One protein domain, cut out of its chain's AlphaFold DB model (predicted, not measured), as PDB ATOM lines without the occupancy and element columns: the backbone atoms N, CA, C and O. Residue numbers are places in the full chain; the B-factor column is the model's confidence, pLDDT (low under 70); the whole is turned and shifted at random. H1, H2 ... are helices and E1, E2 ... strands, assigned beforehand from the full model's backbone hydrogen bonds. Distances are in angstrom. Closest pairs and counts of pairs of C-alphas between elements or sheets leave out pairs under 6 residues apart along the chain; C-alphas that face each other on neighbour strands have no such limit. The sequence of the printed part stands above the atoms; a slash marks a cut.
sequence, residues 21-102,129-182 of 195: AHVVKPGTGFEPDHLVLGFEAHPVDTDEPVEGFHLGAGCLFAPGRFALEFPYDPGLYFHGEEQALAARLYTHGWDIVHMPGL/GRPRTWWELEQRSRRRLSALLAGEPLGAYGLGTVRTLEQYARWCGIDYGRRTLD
ATOM      1  N   ALA A  21      54.356  17.199   3.834       89.94
ATOM      2  CA  ALA A  21      53.592  16.250   4.638       89.94
ATOM      3  C   ALA A  21      52.094  16.534   4.534       89.94
ATOM      4  O   ALA A  21      51.671  17.689   4.583       89.94
ATOM      5  N   HIS A  22      51.282  15.484   4.391       91.62
ATOM      6  CA  HIS A  22      49.831  15.637   4.401       91.62
ATOM      7  C   HIS A  22      49.338  15.888   5.828       91.62
ATOM      8  O   HIS A  22      49.594  15.095   6.732       91.62
ATOM      9  N   VAL A  23      48.581  16.967   6.003       92.38
ATOM     10  CA  VAL A  23      47.915  17.339   7.254       92.38
ATOM     11  C   VAL A  23      46.412  17.439   7.030       92.38
ATOM     12  O   VAL A  23      45.944  17.598   5.898       92.38
ATOM     13  N   VAL A  24      45.631  17.364   8.109       93.62
ATOM     14  CA  VAL A  24      44.207  17.711   8.023       93.62
ATOM     15  C   VAL A  24      44.106  19.201   7.715       93.62
ATOM     16  O   VAL A  24      44.692  20.030   8.413       93.62
ATOM     17  N   LYS A  25      43.350  19.552   6.673       92.88
ATOM     18  CA  LYS A  25      43.200  20.940   6.246       92.88
ATOM     19  C   LYS A  25      42.617  21.784   7.388       92.88
ATOM     20  O   LYS A  25      41.531  21.442   7.874       92.88
ATOM     21  N   PRO A  26      43.263  22.894   7.798       89.31
ATOM     22  CA  PRO A  26      42.778  23.736   8.885       89.31
ATOM     23  C   PRO A  26      41.323  24.174   8.689       89.31
ATOM     24  O   PRO A  26      40.915  24.571   7.598       89.31
ATOM     25  N   GLY A  27      40.531  24.090   9.760       88.31
ATOM     26  CA  GLY A  27      39.099  24.408   9.736       88.31
ATOM     27  C   GLY A  27      38.195  23.288   9.210       88.31
ATOM     28  O   GLY A  27      36.977  23.433   9.260       88.31
ATOM     29  N   THR A  28      38.758  22.167   8.751       89.62
ATOM     30  CA  THR A  28      37.984  20.958   8.443       89.62
ATOM     31  C   THR A  28      37.479  20.314   9.731       89.62
ATOM     32  O   THR A  28      38.221  20.180  10.702       89.62
ATOM     33  N   GLY A  29      36.228  19.858   9.715       91.81
ATOM     34  CA  GLY A  29      35.647  19.005  10.743       91.81
ATOM     35  C   GLY A  29      34.804  17.895  10.125       91.81
ATOM     36  O   GLY A  29      34.616  17.838   8.911       91.81
ATOM     37  N   PHE A  30      34.297  17.004  10.972       95.06
ATOM     38  CA  PHE A  30      33.335  16.000  10.539       95.06
ATOM     39  C   PHE A  30      31.962  16.629  10.323       95.06
ATOM     40  O   PHE A  30      31.391  17.214  11.243       95.06
ATOM     41  N   GLU A  31      31.410  16.433   9.131       94.12
ATOM     42  CA  GLU A  31      30.024  16.782   8.845       94.12
ATOM     43  C   GLU A  31      29.056  15.740   9.444       94.12
ATOM     44  O   GLU A  31      29.427  14.579   9.672       94.12
ATOM     45  N   PRO A  32      27.789  16.104   9.718       92.94
ATOM     46  CA  PRO A  32      26.815  15.177  10.291       92.94
ATOM     47  C   PRO A  32      26.558  13.939   9.419       92.94
ATOM     48  O   PRO A  32      26.347  12.841   9.938       92.94
ATOM     49  N   ASP A  33      26.608  14.081   8.099       93.50
ATOM     50  CA  ASP A  33      26.196  13.065   7.131       93.50
ATOM     51  C   ASP A  33      27.348  12.217   6.571       93.50
ATOM     52  O   ASP A  33      27.088  11.165   5.982       93.50
ATOM     53  N   HIS A  34      28.612  12.611   6.768       94.81
ATOM     54  CA  HIS A  34      29.756  11.873   6.225       94.81
ATOM     55  C   HIS A  34      31.053  11.993   7.036       94.81
ATOM     56  O   HIS A  34      31.240  12.888   7.849       94.81
ATOM     57  N   LEU A  35      31.988  11.077   6.757       97.06
ATOM     58  CA  LEU A  35      33.308  10.997   7.403       97.06
ATOM     59  C   LEU A  35      34.459  11.569   6.558       97.06
ATOM     60  O   LEU A  35      35.625  11.447   6.934       97.06
ATOM     61  N   VAL A  36      34.149  12.143   5.394       96.94
ATOM     62  CA  VAL A  36      35.157  12.777   4.536       96.94
ATOM     63  C   VAL A  36      35.732  14.008   5.237       96.94
ATOM     64  O   VAL A  36      34.974  14.842   5.728       96.94
ATOM     65  N   LEU A  37      37.058  14.107   5.251       96.19
ATOM     66  CA  LEU A  37      37.838  15.239   5.737       96.19
ATOM     67  C   LEU A  37      38.671  15.798   4.577       96.19
ATOM     68  O   LEU A  37      39.108  15.054   3.702       96.19
ATOM     69  N   GLY A  38      38.902  17.107   4.578       94.75
ATOM     70  CA  GLY A  38      39.881  17.745   3.706       94.75
ATOM     71  C   GLY A  38      41.302  17.569   4.238       94.75
ATOM     72  O   GLY A  38      41.544  17.697   5.439       94.75
ATOM     73  N   PHE A  39      42.242  17.345   3.326       94.25
ATOM     74  CA  PHE A  39      43.674  17.298   3.604       94.25
ATOM     75  C   PHE A  39      44.411  18.238   2.660       94.25
ATOM     76  O   PHE A  39      43.935  18.545   1.565       94.25
ATOM     77  N   GLU A  40      45.573  18.702   3.090       91.75
ATOM     78  CA  GLU A  40      46.483  19.486   2.264       91.75
ATOM     79  C   GLU A  40      47.930  19.176   2.640       91.75
ATOM     80  O   GLU A  40      48.199  18.592   3.688       91.75
ATOM     81  N   ALA A  41      48.862  19.534   1.763       90.12
ATOM     82  CA  ALA A  41      50.280  19.321   1.999       90.12
ATOM     83  C   ALA A  41      50.911  20.575   2.614       90.12
ATOM     84  O   ALA A  41      50.782  21.666   2.056       90.12
ATOM     85  N   HIS A  42      51.596  20.422   3.745       89.81
ATOM     86  CA  HIS A  42      52.354  21.490   4.401       89.81
ATOM     87  C   HIS A  42      53.858  21.254   4.235       89.81
ATOM     88  O   HIS A  42      54.302  20.104   4.303       89.81
ATOM     89  N   PRO A  43      54.653  22.315   4.010       89.25
ATOM     90  CA  PRO A  43      56.102  22.199   3.959       89.25
ATOM     91  C   PRO A  43      56.672  21.826   5.329       89.25
ATOM     92  O   PRO A  43      56.307  22.408   6.349       89.25
ATOM     93  N   VAL A  44      57.606  20.882   5.324       88.00
ATOM     94  CA  VAL A  44      58.385  20.431   6.475       88.00
ATOM     95  C   VAL A  44      59.858  20.633   6.142       88.00
ATOM     96  O   VAL A  44      60.345  20.145   5.121       88.00
ATOM     97  N   ASP A  45      60.564  21.372   6.992       88.50
ATOM     98  CA  ASP A  45      61.988  21.664   6.818       88.50
ATOM     99  C   ASP A  45      62.836  20.436   7.181       88.50
ATOM    100  O   ASP A  45      63.267  20.255   8.319       88.50
ATOM    101  N   THR A  46      62.974  19.524   6.220       86.31
ATOM    102  CA  THR A  46      63.732  18.281   6.362       86.31
ATOM    103  C   THR A  46      64.160  17.732   5.003       86.31
ATOM    104  O   THR A  46      63.469  17.905   3.995       86.31
ATOM    105  N   ASP A  47      65.305  17.059   4.990       88.69
ATOM    106  CA  ASP A  47      65.828  16.247   3.893       88.69
ATOM    107  C   ASP A  47      65.665  14.736   4.133       88.69
ATOM    108  O   ASP A  47      66.032  13.933   3.273       88.69
ATOM    109  N   GLU A  48      65.040  14.354   5.247       91.19
ATOM    110  CA  GLU A  48      64.744  12.970   5.603       91.19
ATOM    111  C   GLU A  48      63.299  12.582   5.236       91.19
ATOM    112  O   GLU A  48      62.413  13.440   5.135       91.19
ATOM    113  N   PRO A  49      63.014  11.282   5.035       92.19
ATOM    114  CA  PRO A  49      61.650  10.798   4.863       92.19
ATOM    115  C   PRO A  49      60.767  11.120   6.078       92.19
ATOM    116  O   PRO A  49      61.160  10.885   7.221       92.19
ATOM    117  N   VAL A  50      59.545  11.595   5.831       91.69
ATOM    118  CA  VAL A  50      58.577  11.953   6.881       91.69
ATOM    119  C   VAL A  50      57.475  10.906   6.942       91.69
ATOM    120  O   VAL A  50      56.813  10.647   5.938       91.69
ATOM    121  N   GLU A  51      57.238  10.314   8.111       93.12
ATOM    122  CA  GLU A  51      56.075   9.445   8.305       93.12
ATOM    123  C   GLU A  51      54.776  10.231   8.085       93.12
ATOM    124  O   GLU A  51      54.573  11.309   8.642       93.12
ATOM    125  N   GLY A  52      53.889   9.685   7.259       93.56
ATOM    126  CA  GLY A  52      52.595  10.273   6.942       93.56
ATOM    127  C   GLY A  52      51.470   9.370   7.411       93.56
ATOM    128  O   GLY A  52      51.552   8.157   7.270       93.56
ATOM    129  N   PHE A  53      50.384   9.944   7.923       94.56
ATOM    130  CA  PHE A  53      49.157   9.187   8.190       94.56
ATOM    131  C   PHE A  53      48.182   9.219   7.016       94.56
ATOM    132  O   PHE A  53      47.282   8.397   6.939       94.56
ATOM    133  N   HIS A  54      48.363  10.136   6.073       96.00
ATOM    134  CA  HIS A  54      47.514  10.286   4.902       96.00
ATOM    135  C   HIS A  54      48.366  10.374   3.633       96.00
ATOM    136  O   HIS A  54      49.578  10.536   3.711       96.00
ATOM    137  N   LEU A  55      47.756  10.238   2.456       93.94
ATOM    138  CA  LEU A  55      48.471  10.261   1.181       93.94
ATOM    139  C   LEU A  55      47.656  10.949   0.094       93.94
ATOM    140  O   LEU A  55      46.433  10.930   0.136       93.94
ATOM    141  N   GLY A  56      48.357  11.509  -0.891       91.56
ATOM    142  CA  GLY A  56      47.775  11.926  -2.161       91.56
ATOM    143  C   GLY A  56      47.887  10.786  -3.165       91.56
ATOM    144  O   GLY A  56      48.985  10.321  -3.474       91.56
ATOM    145  N   ALA A  57      46.763  10.323  -3.694       89.94
ATOM    146  CA  ALA A  57      46.682   9.165  -4.579       89.94
ATOM    147  C   ALA A  57      47.235   9.414  -5.996       89.94
ATOM    148  O   ALA A  57      47.422   8.470  -6.764       89.94
ATOM    149  N   GLY A  58      47.504  10.673  -6.358       88.31
ATOM    150  CA  GLY A  58      47.980  11.049  -7.693       88.31
ATOM    151  C   GLY A  58      49.396  10.565  -8.031       88.31
ATOM    152  O   GLY A  58      49.732  10.450  -9.209       88.31
ATOM    153  N   CYS A  59      50.228  10.269  -7.027       88.75
ATOM    154  CA  CYS A  59      51.582   9.753  -7.220       88.75
ATOM    155  C   CYS A  59      51.997   8.862  -6.044       88.75
ATOM    156  O   CYS A  59      52.393   9.355  -4.991       88.75
ATOM    157  N   LEU A  60      51.950   7.544  -6.247       92.38
ATOM    158  CA  LEU A  60      52.356   6.545  -5.260       92.38
ATOM    159  C   LEU A  60      53.510   5.698  -5.795       92.38
ATOM    160  O   LEU A  60      53.500   5.279  -6.953       92.38
ATOM    161  N   PHE A  61      54.478   5.400  -4.929       93.69
ATOM    162  CA  PHE A  61      55.571   4.479  -5.217       93.69
ATOM    163  C   PHE A  61      55.555   3.332  -4.205       93.69
ATOM    164  O   PHE A  61      55.653   3.554  -3.003       93.69
ATOM    165  N   ALA A  62      55.410   2.103  -4.696       95.75
ATOM    166  CA  ALA A  62      55.327   0.900  -3.877       95.75
ATOM    167  C   ALA A  62      55.762  -0.336  -4.691       95.75
ATOM    168  O   ALA A  62      55.794  -0.282  -5.925       95.75
ATOM    169  N   PRO A  63      56.077  -1.479  -4.046       97.62
ATOM    170  CA  PRO A  63      56.310  -2.733  -4.756       97.62
ATOM    171  C   PRO A  63      55.101  -3.119  -5.616       97.62
ATOM    172  O   PRO A  63      53.969  -2.944  -5.185       97.62
ATOM    173  N   GLY A  64      55.316  -3.737  -6.781       96.62
ATOM    174  CA  GLY A  64      54.229  -4.038  -7.731       96.62
ATOM    175  C   GLY A  64      53.054  -4.851  -7.162       96.62
ATOM    176  O   GLY A  64      51.925  -4.695  -7.618       96.62
ATOM    177  N   ARG A  65      53.284  -5.661  -6.115       96.50
ATOM    178  CA  ARG A  65      52.218  -6.390  -5.398       96.50
ATOM    179  C   ARG A  65      51.189  -5.470  -4.729       96.50
ATOM    180  O   ARG A  65      50.056  -5.891  -4.542       96.50
ATOM    181  N   PHE A  66      51.553  -4.220  -4.435       96.69
ATOM    182  CA  PHE A  66      50.663  -3.209  -3.863       96.69
ATOM    183  C   PHE A  66      49.355  -3.091  -4.650       96.69
ATOM    184  O   PHE A  66      48.282  -3.103  -4.060       96.69
ATOM    185  N   ALA A  67      49.427  -3.062  -5.985       93.75
ATOM    186  CA  ALA A  67      48.243  -2.926  -6.833       93.75
ATOM    187  C   ALA A  67      47.298  -4.141  -6.761       93.75
ATOM    188  O   ALA A  67      46.113  -4.021  -7.065       93.75
ATOM    189  N   LEU A  68      47.821  -5.309  -6.371       95.06
ATOM    190  CA  LEU A  68      47.056  -6.547  -6.215       95.06
ATOM    191  C   LEU A  68      46.486  -6.688  -4.798       95.06
ATOM    192  O   LEU A  68      45.375  -7.181  -4.636       95.06
ATOM    193  N   GLU A  69      47.239  -6.258  -3.784       96.50
ATOM    194  CA  GLU A  69      46.837  -6.310  -2.372       96.50
ATOM    195  C   GLU A  69      45.852  -5.192  -2.009       96.50
ATOM    196  O   GLU A  69      44.898  -5.413  -1.262       96.50
ATOM    197  N   PHE A  70      46.031  -4.004  -2.592       97.19
ATOM    198  CA  PHE A  70      45.212  -2.819  -2.344       97.19
ATOM    199  C   PHE A  70      44.593  -2.291  -3.640       97.19
ATOM    200  O   PHE A  70      44.855  -1.150  -4.031       97.19
ATOM    201  N   PRO A  71      43.736  -3.078  -4.319       95.44
ATOM    202  CA  PRO A  71      43.003  -2.558  -5.459       95.44
ATOM    203  C   PRO A  71      42.133  -1.375  -5.017       95.44
ATOM    204  O   PRO A  71      41.607  -1.352  -3.891       95.44
ATOM    205  N   TYR A  72      41.969  -0.406  -5.919       93.81
ATOM    206  CA  TYR A  72      41.015   0.682  -5.728       93.81
ATOM    207  C   TYR A  72      39.608   0.113  -5.563       93.81
ATOM    208  O   TYR A  72      39.174  -0.734  -6.344       93.81
ATOM    209  N   ASP A  73      38.902   0.582  -4.537       96.94
ATOM    210  CA  ASP A  73      37.545   0.129  -4.250       96.94
ATOM    211  C   ASP A  73      36.558   0.753  -5.254       96.94
ATOM    212  O   ASP A  73      36.368   1.971  -5.241       96.94
ATOM    213  N   PRO A  74      35.881  -0.046  -6.100       96.19
ATOM    214  CA  PRO A  74      34.943   0.472  -7.098       96.19
ATOM    215  C   PRO A  74      33.672   1.090  -6.487       96.19
ATOM    216  O   PRO A  74      32.867   1.703  -7.200       96.19
ATOM    217  N   GLY A  75      33.445   0.897  -5.185       96.69
ATOM    218  CA  GLY A  75      32.388   1.538  -4.411       96.69
ATOM    219  C   GLY A  75      32.707   2.982  -4.019       96.69
ATOM    220  O   GLY A  75      31.766   3.750  -3.803       96.69
ATOM    221  N   LEU A  76      33.989   3.354  -3.975       97.31
ATOM    222  CA  LEU A  76      34.442   4.719  -3.711       97.31
ATOM    223  C   LEU A  76      34.385   5.573  -4.984       97.31
ATOM    224  O   LEU A  76      34.310   5.066  -6.107       97.31
ATOM    225  N   TYR A  77      34.346   6.886  -4.792       95.19
ATOM    226  CA  TYR A  77      34.309   7.893  -5.845       95.19
ATOM    227  C   TYR A  77      34.848   9.222  -5.301       95.19
ATOM    228  O   TYR A  77      34.261   9.746  -4.360       95.19
ATOM    229  N   PHE A  78      35.907   9.731  -5.941       90.62
ATOM    230  CA  PHE A  78      36.568  11.047  -5.833       90.62
ATOM    231  C   PHE A  78      36.919  11.625  -4.453       90.62
ATOM    232  O   PHE A  78      38.018  12.138  -4.310       90.62
ATOM    233  N   HIS A  79      36.010  11.630  -3.478       92.50
ATOM    234  CA  HIS A  79      36.333  11.998  -2.107       92.50
ATOM    235  C   HIS A  79      36.303  10.778  -1.188       92.50
ATOM    236  O   HIS A  79      35.402   9.927  -1.245       92.50
ATOM    237  N   GLY A  80      37.261  10.753  -0.260       95.12
ATOM    238  CA  GLY A  80      37.361   9.748   0.793       95.12
ATOM    239  C   GLY A  80      38.116   8.478   0.398       95.12
ATOM    240  O   GLY A  80      38.429   7.674   1.274       95.12
ATOM    241  N   GLU A  81      38.462   8.281  -0.874       97.25
ATOM    242  CA  GLU A  81      39.271   7.145  -1.320       97.25
ATOM    243  C   GLU A  81      40.697   7.183  -0.785       97.25
ATOM    244  O   GLU A  81      41.229   6.137  -0.423       97.25
ATOM    245  N   GLU A  82      41.281   8.370  -0.648       97.44
ATOM    246  CA  GLU A  82      42.598   8.543  -0.037       97.44
ATOM    247  C   GLU A  82      42.561   8.210   1.463       97.44
ATOM    248  O   GLU A  82      43.450   7.530   1.975       97.44
ATOM    249  N   GLN A  83      41.487   8.595   2.169       97.50
ATOM    250  CA  GLN A  83      41.267   8.207   3.569       97.50
ATOM    251  C   GLN A  83      41.079   6.696   3.710       97.50
ATOM    252  O   GLN A  83      41.674   6.069   4.588       97.50
ATOM    253  N   ALA A  84      40.263   6.101   2.837       98.19
ATOM    254  CA  ALA A  84      40.022   4.667   2.816       98.19
ATOM    255  C   ALA A  84      41.314   3.887   2.553       98.19
ATOM    256  O   ALA A  84      41.588   2.898   3.234       98.19
ATOM    257  N   LEU A  85      42.116   4.330   1.584       98.12
ATOM    258  CA  LEU A  85      43.388   3.704   1.255       98.12
ATOM    259  C   LEU A  85      44.377   3.835   2.416       98.12
ATOM    260  O   LEU A  85      44.957   2.826   2.805       98.12
ATOM    261  N   ALA A  86      44.508   5.015   3.024       97.88
ATOM    262  CA  ALA A  86      45.388   5.218   4.174       97.88
ATOM    263  C   ALA A  86      45.019   4.318   5.367       97.88
ATOM    264  O   ALA A  86      45.872   3.600   5.895       97.88
ATOM    265  N   ALA A  87      43.732   4.265   5.731       98.12
ATOM    266  CA  ALA A  87      43.243   3.400   6.802       98.12
ATOM    267  C   ALA A  87      43.480   1.911   6.499       98.12
ATOM    268  O   ALA A  87      43.901   1.146   7.372       98.12
ATOM    269  N   ARG A  88      43.252   1.479   5.251       98.38
ATOM    270  CA  ARG A  88      43.551   0.106   4.823       98.38
ATOM    271  C   ARG A  88      45.044  -0.186   4.933       98.38
ATOM    272  O   ARG A  88      45.406  -1.147   5.597       98.38
ATOM    273  N   LEU A  89      45.908   0.641   4.352       98.31
ATOM    274  CA  LEU A  89      47.357   0.432   4.399       98.31
ATOM    275  C   LEU A  89      47.849   0.289   5.838       98.31
ATOM    276  O   LEU A  89      48.459  -0.726   6.176       98.31
ATOM    277  N   TYR A  90      47.473   1.226   6.707       98.44
ATOM    278  CA  TYR A  90      47.861   1.183   8.109       98.44
ATOM    279  C   TYR A  90      47.397  -0.100   8.809       98.44
ATOM    280  O   TYR A  90      48.187  -0.785   9.462       98.44
ATOM    281  N   THR A  91      46.121  -0.467   8.661       98.56
ATOM    282  CA  THR A  91      45.552  -1.650   9.333       98.56
ATOM    283  C   THR A  91      46.105  -2.973   8.793       98.56
ATOM    284  O   THR A  91      46.133  -3.972   9.516       98.56
ATOM    285  N   HIS A  92      46.622  -2.981   7.563       98.56
ATOM    286  CA  HIS A  92      47.374  -4.093   6.967       98.56
ATOM    287  C   HIS A  92      48.882  -4.050   7.266       98.56
ATOM    288  O   HIS A  92      49.623  -4.912   6.801       98.56
ATOM    289  N   GLY A  93      49.348  -3.093   8.072       98.00
ATOM    290  CA  GLY A  93      50.732  -3.033   8.537       98.00
ATOM    291  C   GLY A  93      51.698  -2.307   7.604       98.00
ATOM    292  O   GLY A  93      52.905  -2.452   7.786       98.00
ATOM    293  N   TRP A  94      51.188  -1.549   6.635       98.06
ATOM    294  CA  TRP A  94      51.987  -0.691   5.768       98.06
ATOM    295  C   TRP A  94      52.153   0.699   6.374       98.06
ATOM    296  O   TRP A  94      51.248   1.218   7.029       98.06
ATOM    297  N   ASP A  95      53.303   1.304   6.098       96.88
ATOM    298  CA  ASP A  95      53.618   2.676   6.473       96.88
ATOM    299  C   ASP A  95      53.550   3.576   5.241       96.88
ATOM    300  O   ASP A  95      53.911   3.174   4.131       96.88
ATOM    301  N   ILE A  96      53.058   4.794   5.444       96.75
ATOM    302  CA  ILE A  96      53.055   5.845   4.433       96.75
ATOM    303  C   ILE A  96      54.190   6.793   4.786       96.75
ATOM    304  O   ILE A  96      54.346   7.196   5.937       96.75
ATOM    305  N   VAL A  97      54.992   7.136   3.783       95.38
ATOM    306  CA  VAL A  97      56.158   7.997   3.953       95.38
ATOM    307  C   VAL A  97      56.157   9.047   2.852       95.38
ATOM    308  O   VAL A  97      56.033   8.729   1.667       95.38
ATOM    309  N   HIS A  98      56.287  10.304   3.248       93.25
ATOM    310  CA  HIS A  98      56.446  11.442   2.366       93.25
ATOM    311  C   HIS A  98      57.933  11.697   2.130       93.25
ATOM    312  O   HIS A  98      58.703  11.895   3.069       93.25
ATOM    313  N   MET A  99      58.339  11.685   0.863       92.19
ATOM    314  CA  MET A  99      59.734  11.881   0.476       92.19
ATOM    315  C   MET A  99      59.993  13.350   0.112       92.19
ATOM    316  O   MET A  99      59.258  13.889  -0.725       92.19
ATOM    317  N   PRO A 100      61.034  13.997   0.668       90.00
ATOM    318  CA  PRO A 100      61.465  15.313   0.208       90.00
ATOM    319  C   PRO A 100      62.046  15.247  -1.212       90.00
ATOM    320  O   PRO A 100      62.492  14.199  -1.682       90.00
ATOM    321  N   GLY A 101      62.028  16.381  -1.919       84.19
ATOM    322  CA  GLY A 101      62.651  16.492  -3.244       84.19
ATOM    323  C   GLY A 101      61.964  15.728  -4.383       84.19
ATOM    324  O   GLY A 101      62.617  15.428  -5.384       84.19
ATOM    325  N   LEU A 102      60.667  15.413  -4.275       83.44
ATOM    326  CA  LEU A 102      59.908  14.800  -5.372       83.44
ATOM    327  C   LEU A 102      59.928  15.705  -6.625       83.44
ATOM    328  O   LEU A 102      59.427  16.828  -6.574       83.44
ATOM    329  N   GLY A 129      24.271  14.367 -19.083       89.81
ATOM    330  CA  GLY A 129      24.354  13.294 -20.075       89.81
ATOM    331  C   GLY A 129      24.604  11.900 -19.491       89.81
ATOM    332  O   GLY A 129      24.711  10.941 -20.257       89.81
ATOM    333  N   ARG A 130      24.756  11.758 -18.166       91.31
ATOM    334  CA  ARG A 130      25.166  10.493 -17.544       91.31
ATOM    335  C   ARG A 130      23.973   9.662 -17.067       91.31
ATOM    336  O   ARG A 130      23.002  10.213 -16.562       91.31
ATOM    337  N   PRO A 131      24.072   8.319 -17.114       93.50
ATOM    338  CA  PRO A 131      23.062   7.437 -16.525       93.50
ATOM    339  C   PRO A 131      22.993   7.529 -14.995       93.50
ATOM    340  O   PRO A 131      21.994   7.137 -14.401       93.50
ATOM    341  N   ARG A 132      24.086   7.971 -14.362       92.81
ATOM    342  CA  ARG A 132      24.178   8.253 -12.930       92.81
ATOM    343  C   ARG A 132      24.887   9.576 -12.734       92.81
ATOM    344  O   ARG A 132      25.944   9.791 -13.327       92.81
ATOM    345  N   THR A 133      24.306  10.403 -11.885       95.12
ATOM    346  CA  THR A 133      24.868  11.694 -11.498       95.12
ATOM    347  C   THR A 133      26.112  11.500 -10.640       95.12
ATOM    348  O   THR A 133      26.252  10.504  -9.918       95.12
ATOM    349  N   TRP A 134      27.012  12.477 -10.667       94.94
ATOM    350  CA  TRP A 134      28.173  12.486  -9.782       94.94
ATOM    351  C   TRP A 134      27.750  12.460  -8.306       94.94
ATOM    352  O   TRP A 134      28.409  11.823  -7.489       94.94
ATOM    353  N   TRP A 135      26.618  13.090  -7.969       95.12
ATOM    354  CA  TRP A 135      26.115  13.142  -6.598       95.12
ATOM    355  C   TRP A 135      25.658  11.768  -6.097       95.12
ATOM    356  O   TRP A 135      25.934  11.392  -4.961       95.12
ATOM    357  N   GLU A 136      25.024  10.952  -6.944       95.56
ATOM    358  CA  GLU A 136      24.698   9.567  -6.581       95.56
ATOM    359  C   GLU A 136      25.957   8.728  -6.316       95.56
ATOM    360  O   GLU A 136      25.963   7.886  -5.409       95.56
ATOM    361  N   LEU A 137      27.026   8.957  -7.086       95.62
ATOM    362  CA  LEU A 137      28.319   8.298  -6.891       95.62
ATOM    363  C   LEU A 137      28.997   8.755  -5.592       95.62
ATOM    364  O   LEU A 137      29.473   7.910  -4.836       95.62
ATOM    365  N   GLU A 138      28.968  10.054  -5.296       96.25
ATOM    366  CA  GLU A 138      29.468  10.654  -4.054       96.25
ATOM    367  C   GLU A 138      28.735  10.086  -2.828       96.25
ATOM    368  O   GLU A 138      29.362   9.560  -1.909       96.25
ATOM    369  N   GLN A 139      27.398  10.058  -2.840       97.00
ATOM    370  CA  GLN A 139      26.608   9.499  -1.735       97.00
ATOM    371  C   GLN A 139      26.869   8.000  -1.534       97.00
ATOM    372  O   GLN A 139      26.859   7.490  -0.409       97.00
ATOM    373  N   ARG A 140      27.126   7.258  -2.618       97.00
ATOM    374  CA  ARG A 140      27.582   5.866  -2.535       97.00
ATOM    375  C   ARG A 140      28.984   5.771  -1.919       97.00
ATOM    376  O   ARG A 140      29.161   4.929  -1.043       97.00
ATOM    377  N   SER A 141      29.922   6.629  -2.322       97.81
ATOM    378  CA  SER A 141      31.287   6.692  -1.774       97.81
ATOM    379  C   SER A 141      31.279   6.963  -0.273       97.81
ATOM    380  O   SER A 141      31.875   6.216   0.495       97.81
ATOM    381  N   ARG A 142      30.501   7.950   0.181       97.88
ATOM    382  CA  ARG A 142      30.370   8.309   1.604       97.88
ATOM    383  C   ARG A 142      29.851   7.155   2.458       97.88
ATOM    384  O   ARG A 142      30.395   6.877   3.530       97.88
ATOM    385  N   ARG A 143      28.836   6.432   1.967       98.06
ATOM    386  CA  ARG A 143      28.349   5.200   2.616       98.06
ATOM    387  C   ARG A 143      29.416   4.111   2.623       98.06
ATOM    388  O   ARG A 143      29.580   3.437   3.633       98.06
ATOM    389  N   ARG A 144      30.156   3.962   1.523       98.31
ATOM    390  CA  ARG A 144      31.227   2.969   1.399       98.31
ATOM    391  C   ARG A 144      32.380   3.239   2.366       98.31
ATOM    392  O   ARG A 144      32.824   2.310   3.031       98.31
ATOM    393  N   LEU A 145      32.806   4.495   2.495       98.56
ATOM    394  CA  LEU A 145      33.800   4.928   3.475       98.56
ATOM    395  C   LEU A 145      33.306   4.685   4.907       98.56
ATOM    396  O   LEU A 145      34.055   4.179   5.736       98.56
ATOM    397  N   SER A 146      32.036   4.987   5.187       98.25
ATOM    398  CA  SER A 146      31.440   4.750   6.508       98.25
ATOM    399  C   SER A 146      31.420   3.264   6.874       98.25
ATOM    400  O   SER A 146      31.844   2.911   7.969       98.25
ATOM    401  N   ALA A 147      31.012   2.392   5.947       98.44
ATOM    402  CA  ALA A 147      31.049   0.940   6.130       98.44
ATOM    403  C   ALA A 147      32.479   0.430   6.390       98.44
ATOM    404  O   ALA A 147      32.703  -0.363   7.303       98.44
ATOM    405  N   LEU A 148      33.464   0.930   5.633       98.69
ATOM    406  CA  LEU A 148      34.871   0.580   5.833       98.69
ATOM    407  C   LEU A 148      35.355   0.967   7.234       98.69
ATOM    408  O   LEU A 148      35.929   0.138   7.934       98.69
ATOM    409  N   LEU A 149      35.123   2.215   7.642       98.31
ATOM    410  CA  LEU A 149      35.588   2.753   8.923       98.31
ATOM    411  C   LEU A 149      34.812   2.191  10.125       98.31
ATOM    412  O   LEU A 149      35.330   2.194  11.238       98.31
ATOM    413  N   ALA A 150      33.614   1.648   9.900       97.88
ATOM    414  CA  ALA A 150      32.878   0.844  10.873       97.88
ATOM    415  C   ALA A 150      33.397  -0.606  10.984       97.88
ATOM    416  O   ALA A 150      32.924  -1.362  11.831       97.88
ATOM    417  N   GLY A 151      34.362  -1.009  10.147       97.50
ATOM    418  CA  GLY A 151      34.920  -2.360  10.141       97.50
ATOM    419  C   GLY A 151      34.000  -3.410   9.515       97.50
ATOM    420  O   GLY A 151      34.123  -4.593   9.834       97.50
ATOM    421  N   GLU A 152      33.077  -3.011   8.635       98.31
ATOM    422  CA  GLU A 152      32.234  -3.971   7.923       98.31
ATOM    423  C   GLU A 152      33.075  -4.923   7.044       98.31
ATOM    424  O   GLU A 152      34.134  -4.546   6.528       98.31
ATOM    425  N   PRO A 153      32.619  -6.171   6.826       96.25
ATOM    426  CA  PRO A 153      33.357  -7.158   6.043       96.25
ATOM    427  C   PRO A 153      33.283  -6.849   4.539       96.25
ATOM    428  O   PRO A 153      32.478  -7.411   3.798       96.25
ATOM    429  N   LEU A 154      34.161  -5.964   4.064       97.81
ATOM    430  CA  LEU A 154      34.206  -5.505   2.668       97.81
ATOM    431  C   LEU A 154      35.089  -6.370   1.743       97.81
ATOM    432  O   LEU A 154      35.427  -5.952   0.631       97.81
ATOM    433  N   GLY A 155      35.465  -7.574   2.186       96.31
ATOM    434  CA  GLY A 155      36.339  -8.488   1.447       96.31
ATOM    435  C   GLY A 155      37.731  -7.892   1.227       96.31
ATOM    436  O   GLY A 155      38.322  -7.344   2.154       96.31
ATOM    437  N   ALA A 156      38.232  -7.948  -0.010       96.19
ATOM    438  CA  ALA A 156      39.540  -7.390  -0.381       96.19
ATOM    439  C   ALA A 156      39.673  -5.879  -0.100       96.19
ATOM    440  O   ALA A 156      40.783  -5.362  -0.010       96.19
ATOM    441  N   TYR A 157      38.553  -5.169   0.060       98.19
ATOM    442  CA  TYR A 157      38.521  -3.732   0.329       98.19
ATOM    443  C   TYR A 157      38.398  -3.388   1.817       98.19
ATOM    444  O   TYR A 157      38.313  -2.215   2.157       98.19
ATOM    445  N   GLY A 158      38.357  -4.391   2.698       98.12
ATOM    446  CA  GLY A 158      38.237  -4.195   4.140       98.12
ATOM    447  C   GLY A 158      39.535  -3.758   4.816       98.12
ATOM    448  O   GLY A 158      40.617  -3.738   4.215       98.12
ATOM    449  N   LEU A 159      39.405  -3.434   6.100       98.50
ATOM    450  CA  LEU A 159      40.530  -3.171   6.991       98.50
ATOM    451  C   LEU A 159      41.335  -4.448   7.253       98.50
ATOM    452  O   LEU A 159      40.809  -5.561   7.191       98.50
ATOM    453  N   GLY A 160      42.616  -4.268   7.554       98.12
ATOM    454  CA  GLY A 160      43.492  -5.335   8.016       98.12
ATOM    455  C   GLY A 160      43.378  -5.559   9.522       98.12
ATOM    456  O   GLY A 160      42.631  -4.885  10.230       98.12
ATOM    457  N   THR A 161      44.149  -6.525  10.016       97.69
ATOM    458  CA  THR A 161      44.164  -6.918  11.434       97.69
ATOM    459  C   THR A 161      45.533  -6.742  12.091       97.69
ATOM    460  O   THR A 161      45.718  -7.170  13.226       97.69
ATOM    461  N   VAL A 162      46.508  -6.157  11.388       98.62
ATOM    462  CA  VAL A 162      47.872  -5.950  11.904       98.62
ATOM    463  C   VAL A 162      47.903  -4.771  12.874       98.62
ATOM    464  O   VAL A 162      48.565  -4.835  13.908       98.62
ATOM    465  N   ARG A 163      47.166  -3.703  12.551       98.31
ATOM    466  CA  ARG A 163      46.977  -2.522  13.404       98.31
ATOM    467  C   ARG A 163      45.495  -2.152  13.434       98.31
ATOM    468  O   ARG A 163      44.779  -2.427  12.476       98.31
ATOM    469  N   THR A 164      45.021  -1.542  14.517       98.25
ATOM    470  CA  THR A 164      43.608  -1.169  14.691       98.25
ATOM    471  C   THR A 164      43.351   0.289  14.307       98.25
ATOM    472  O   THR A 164      44.254   1.123  14.347       98.25
ATOM    473  N   LEU A 165      42.095   0.637  14.006       97.81
ATOM    474  CA  LEU A 165      41.705   2.042  13.828       97.81
ATOM    475  C   LEU A 165      41.865   2.872  15.108       97.81
ATOM    476  O   LEU A 165      42.105   4.068  15.029       97.81
ATOM    477  N   GLU A 166      41.793   2.253  16.286       97.25
ATOM    478  CA  GLU A 166      42.096   2.934  17.547       97.25
ATOM    479  C   GLU A 166      43.588   3.284  17.661       97.25
ATOM    480  O   GLU A 166      43.946   4.351  18.152       97.25
ATOM    481  N   GLN A 167      44.484   2.406  17.195       97.25
ATOM    482  CA  GLN A 167      45.912   2.727  17.089       97.25
ATOM    483  C   GLN A 167      46.161   3.832  16.062       97.25
ATOM    484  O   GLN A 167      46.969   4.714  16.327       97.25
ATOM    485  N   TYR A 168      45.441   3.809  14.940       96.56
ATOM    486  CA  TYR A 168      45.507   4.863  13.932       96.56
ATOM    487  C   TYR A 168      45.061   6.214  14.504       96.56
ATOM    488  O   TYR A 168      45.789   7.194  14.387       96.56
ATOM    489  N   ALA A 169      43.922   6.257  15.202       96.31
ATOM    490  CA  ALA A 169      43.407   7.467  15.838       96.31
ATOM    491  C   ALA A 169      44.373   8.046  16.879       96.31
ATOM    492  O   ALA A 169      44.592   9.250  16.896       96.31
ATOM    493  N   ARG A 170      45.001   7.192  17.698       94.94
ATOM    494  CA  ARG A 170      46.043   7.599  18.660       94.94
ATOM    495  C   ARG A 170      47.348   8.070  18.024       94.94
ATOM    496  O   ARG A 170      48.204   8.554  18.743       94.94
ATOM    497  N   TRP A 171      47.555   7.795  16.742       91.50
ATOM    498  CA  TRP A 171      48.775   8.168  16.038       91.50
ATOM    499  C   TRP A 171      48.604   9.456  15.234       91.50
ATOM    500  O   TRP A 171      49.522  10.265  15.179       91.50
ATOM    501  N   CYS A 172      47.450   9.629  14.589       92.62
ATOM    502  CA  CYS A 172      47.196  10.773  13.711       92.62
ATOM    503  C   CYS A 172      46.205  11.796  14.277       92.62
ATOM    504  O   CYS A 172      45.904  12.784  13.612       92.62
ATOM    505  N   GLY A 173      45.630  11.540  15.453       94.38
ATOM    506  CA  GLY A 173      44.589  12.376  16.045       94.38
ATOM    507  C   GLY A 173      43.214  12.280  15.370       94.38
ATOM    508  O   GLY A 173      42.315  13.027  15.745       94.38
ATOM    509  N   ILE A 174      43.000  11.391  14.387       95.88
ATOM    510  CA  ILE A 174      41.711  11.247  13.683       95.88
ATOM    511  C   ILE A 174      40.937  10.040  14.221       95.88
ATOM    512  O   ILE A 174      41.197   8.897  13.840       95.88
ATOM    513  N   ASP A 175      39.926  10.286  15.055       96.81
ATOM    514  CA  ASP A 175      38.996   9.242  15.499       96.81
ATOM    515  C   ASP A 175      37.714   9.288  14.660       96.81
ATOM    516  O   ASP A 175      36.798  10.072  14.917       96.81
ATOM    517  N   TYR A 176      37.634   8.417  13.652       96.62
ATOM    518  CA  TYR A 176      36.453   8.291  12.793       96.62
ATOM    519  C   TYR A 176      35.210   7.774  13.528       96.62
ATOM    520  O   TYR A 176      34.091   8.115  13.144       96.62
ATOM    521  N   GLY A 177      35.390   6.959  14.572       95.12
ATOM    522  CA  GLY A 177      34.287   6.385  15.340       95.12
ATOM    523  C   GLY A 177      33.631   7.421  16.248       95.12
ATOM    524  O   GLY A 177      32.405   7.504  16.312       95.12
ATOM    525  N   ARG A 178      34.446   8.246  16.914       96.25
ATOM    526  CA  ARG A 178      33.982   9.358  17.761       96.25
ATOM    527  C   ARG A 178      33.749  10.654  16.997       96.25
ATOM    528  O   ARG A 178      33.135  11.562  17.549       96.25
ATOM    529  N   ARG A 179      34.206  10.733  15.744       96.06
ATOM    530  CA  ARG A 179      34.197  11.943  14.914       96.06
ATOM    531  C   ARG A 179      34.900  13.113  15.602       96.06
ATOM    532  O   ARG A 179      34.371  14.220  15.676       96.06
ATOM    533  N   THR A 180      36.106  12.862  16.104       95.25
ATOM    534  CA  THR A 180      36.939  13.873  16.768       95.25
ATOM    535  C   THR A 180      38.289  14.015  16.083       95.25
ATOM    536  O   THR A 180      38.827  13.042  15.553       95.25
ATOM    537  N   LEU A 181      38.824  15.234  16.118       93.50
ATOM    538  CA  LEU A 181      40.164  15.576  15.657       93.50
ATOM    539  C   LEU A 181      40.964  16.098  16.851       93.50
ATOM    540  O   LEU A 181      40.525  17.049  17.499       93.50
ATOM    541  N   ASP A 182      42.113  15.491  17.132       87.19
ATOM    542  CA  ASP A 182      43.104  16.036  18.057       87.19
ATOM    543  C   ASP A 182      44.110  16.885  17.269       87.19
ATOM    544  O   ASP A 182      44.897  16.397  16.453       87.19
TER     545      ASP A 182
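This is residues 21 to 102 and 129 to 182 of the 195 residues of an uncharacterized protein of Comamonadaceae bacterium (UniProt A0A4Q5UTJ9). Helix H2 is the middle of a body rich in loops, with two small two-stranded sheets, E1 with E2 and E3 with E4, toward one end and the longest helix, H3, toward the other. H4 sets across H2 near Thr 91, and the short H1 lies out among long loops, touching no helix. The printed part has 136 residues, with four named helices and four named strands in the order E1 E2 E3 H1 H2 E4 H3 H4; both sheets are antiparallel. The class is mixed, helices and strands, though under half of the residues are in named elements. The whole is compact, with a radius of gyration of the C-alphas of 15.1 A and spans of 48 by 36 by 35 A.

E1, residues 21 to 24, begins at C-alpha 21 (53.592, 16.250, 4.638) and is 10.1 A long. E2, residues 39 to 44, measures 15.3 A. E3, residues 50 to 52, and E4, residues 96 to 98, measure 6.2 A and 6.9 A. H2, residues 81 to 91, is 15.2 A long from C-alpha 81 (39.271, 7.145, -1.320). H3, residues 134 to 149, measures 22.4 A. H1, residues 66 to 69, measures 5.1 A. H4, residues 165 to 172, measures 10.3 A and ends at C-alpha 172 (47.196, 10.773, 13.711).

E1 and E2 form an antiparallel hairpin, with N 23 and O 40 at 2.9 A and N 40 and O 23 at 3.0 A, within hydrogen-bond range. The closest C-alphas of E1 and E3 are those of Ala 21 and Gly 52, 6.5 A apart. E3 and E4 are antiparallel, with N 98 and O 50 within hydrogen-bond range at 2.8 A. E2 and E3 are only just apart, their closest C-alphas at 8.5 A. The closest C-alphas of H2 and E4 are those of Ala 86 and Ile 96, 7.7 A apart. H3 touches H2 with residues 145 to 149 alone, closest at the C-alphas of Ala 84 and Leu 145, 6.3 A; they run the same way at a shallow tilt of 14 degrees. H4 touches H2 at the C-alphas of Thr 91 and Leu 165, their closest, 7.0 A apart, about perpendicular at 74 degrees. H1 and H2 are apart. In H2, H3 and H4 every O i to N i+4 pair is within hydrogen-bond range; H1 is too short for such a pair. Residues 174 to 175 pair with residues 180 to 181, antiparallel.

The two C-alphas farthest apart, those of Asp 47 and Pro 131, are 48.2 A from each other. Residues 103 to 128 are not printed, and C-alphas 102 and 129 are 38.5 A apart across this cut, in the link from E4 to H3. The links E1 to E2, E3 to H1, H1 to H2 and H3 to H4 are long. The mean pLDDT of the printed part is 94.8, and no printed residue is under 70.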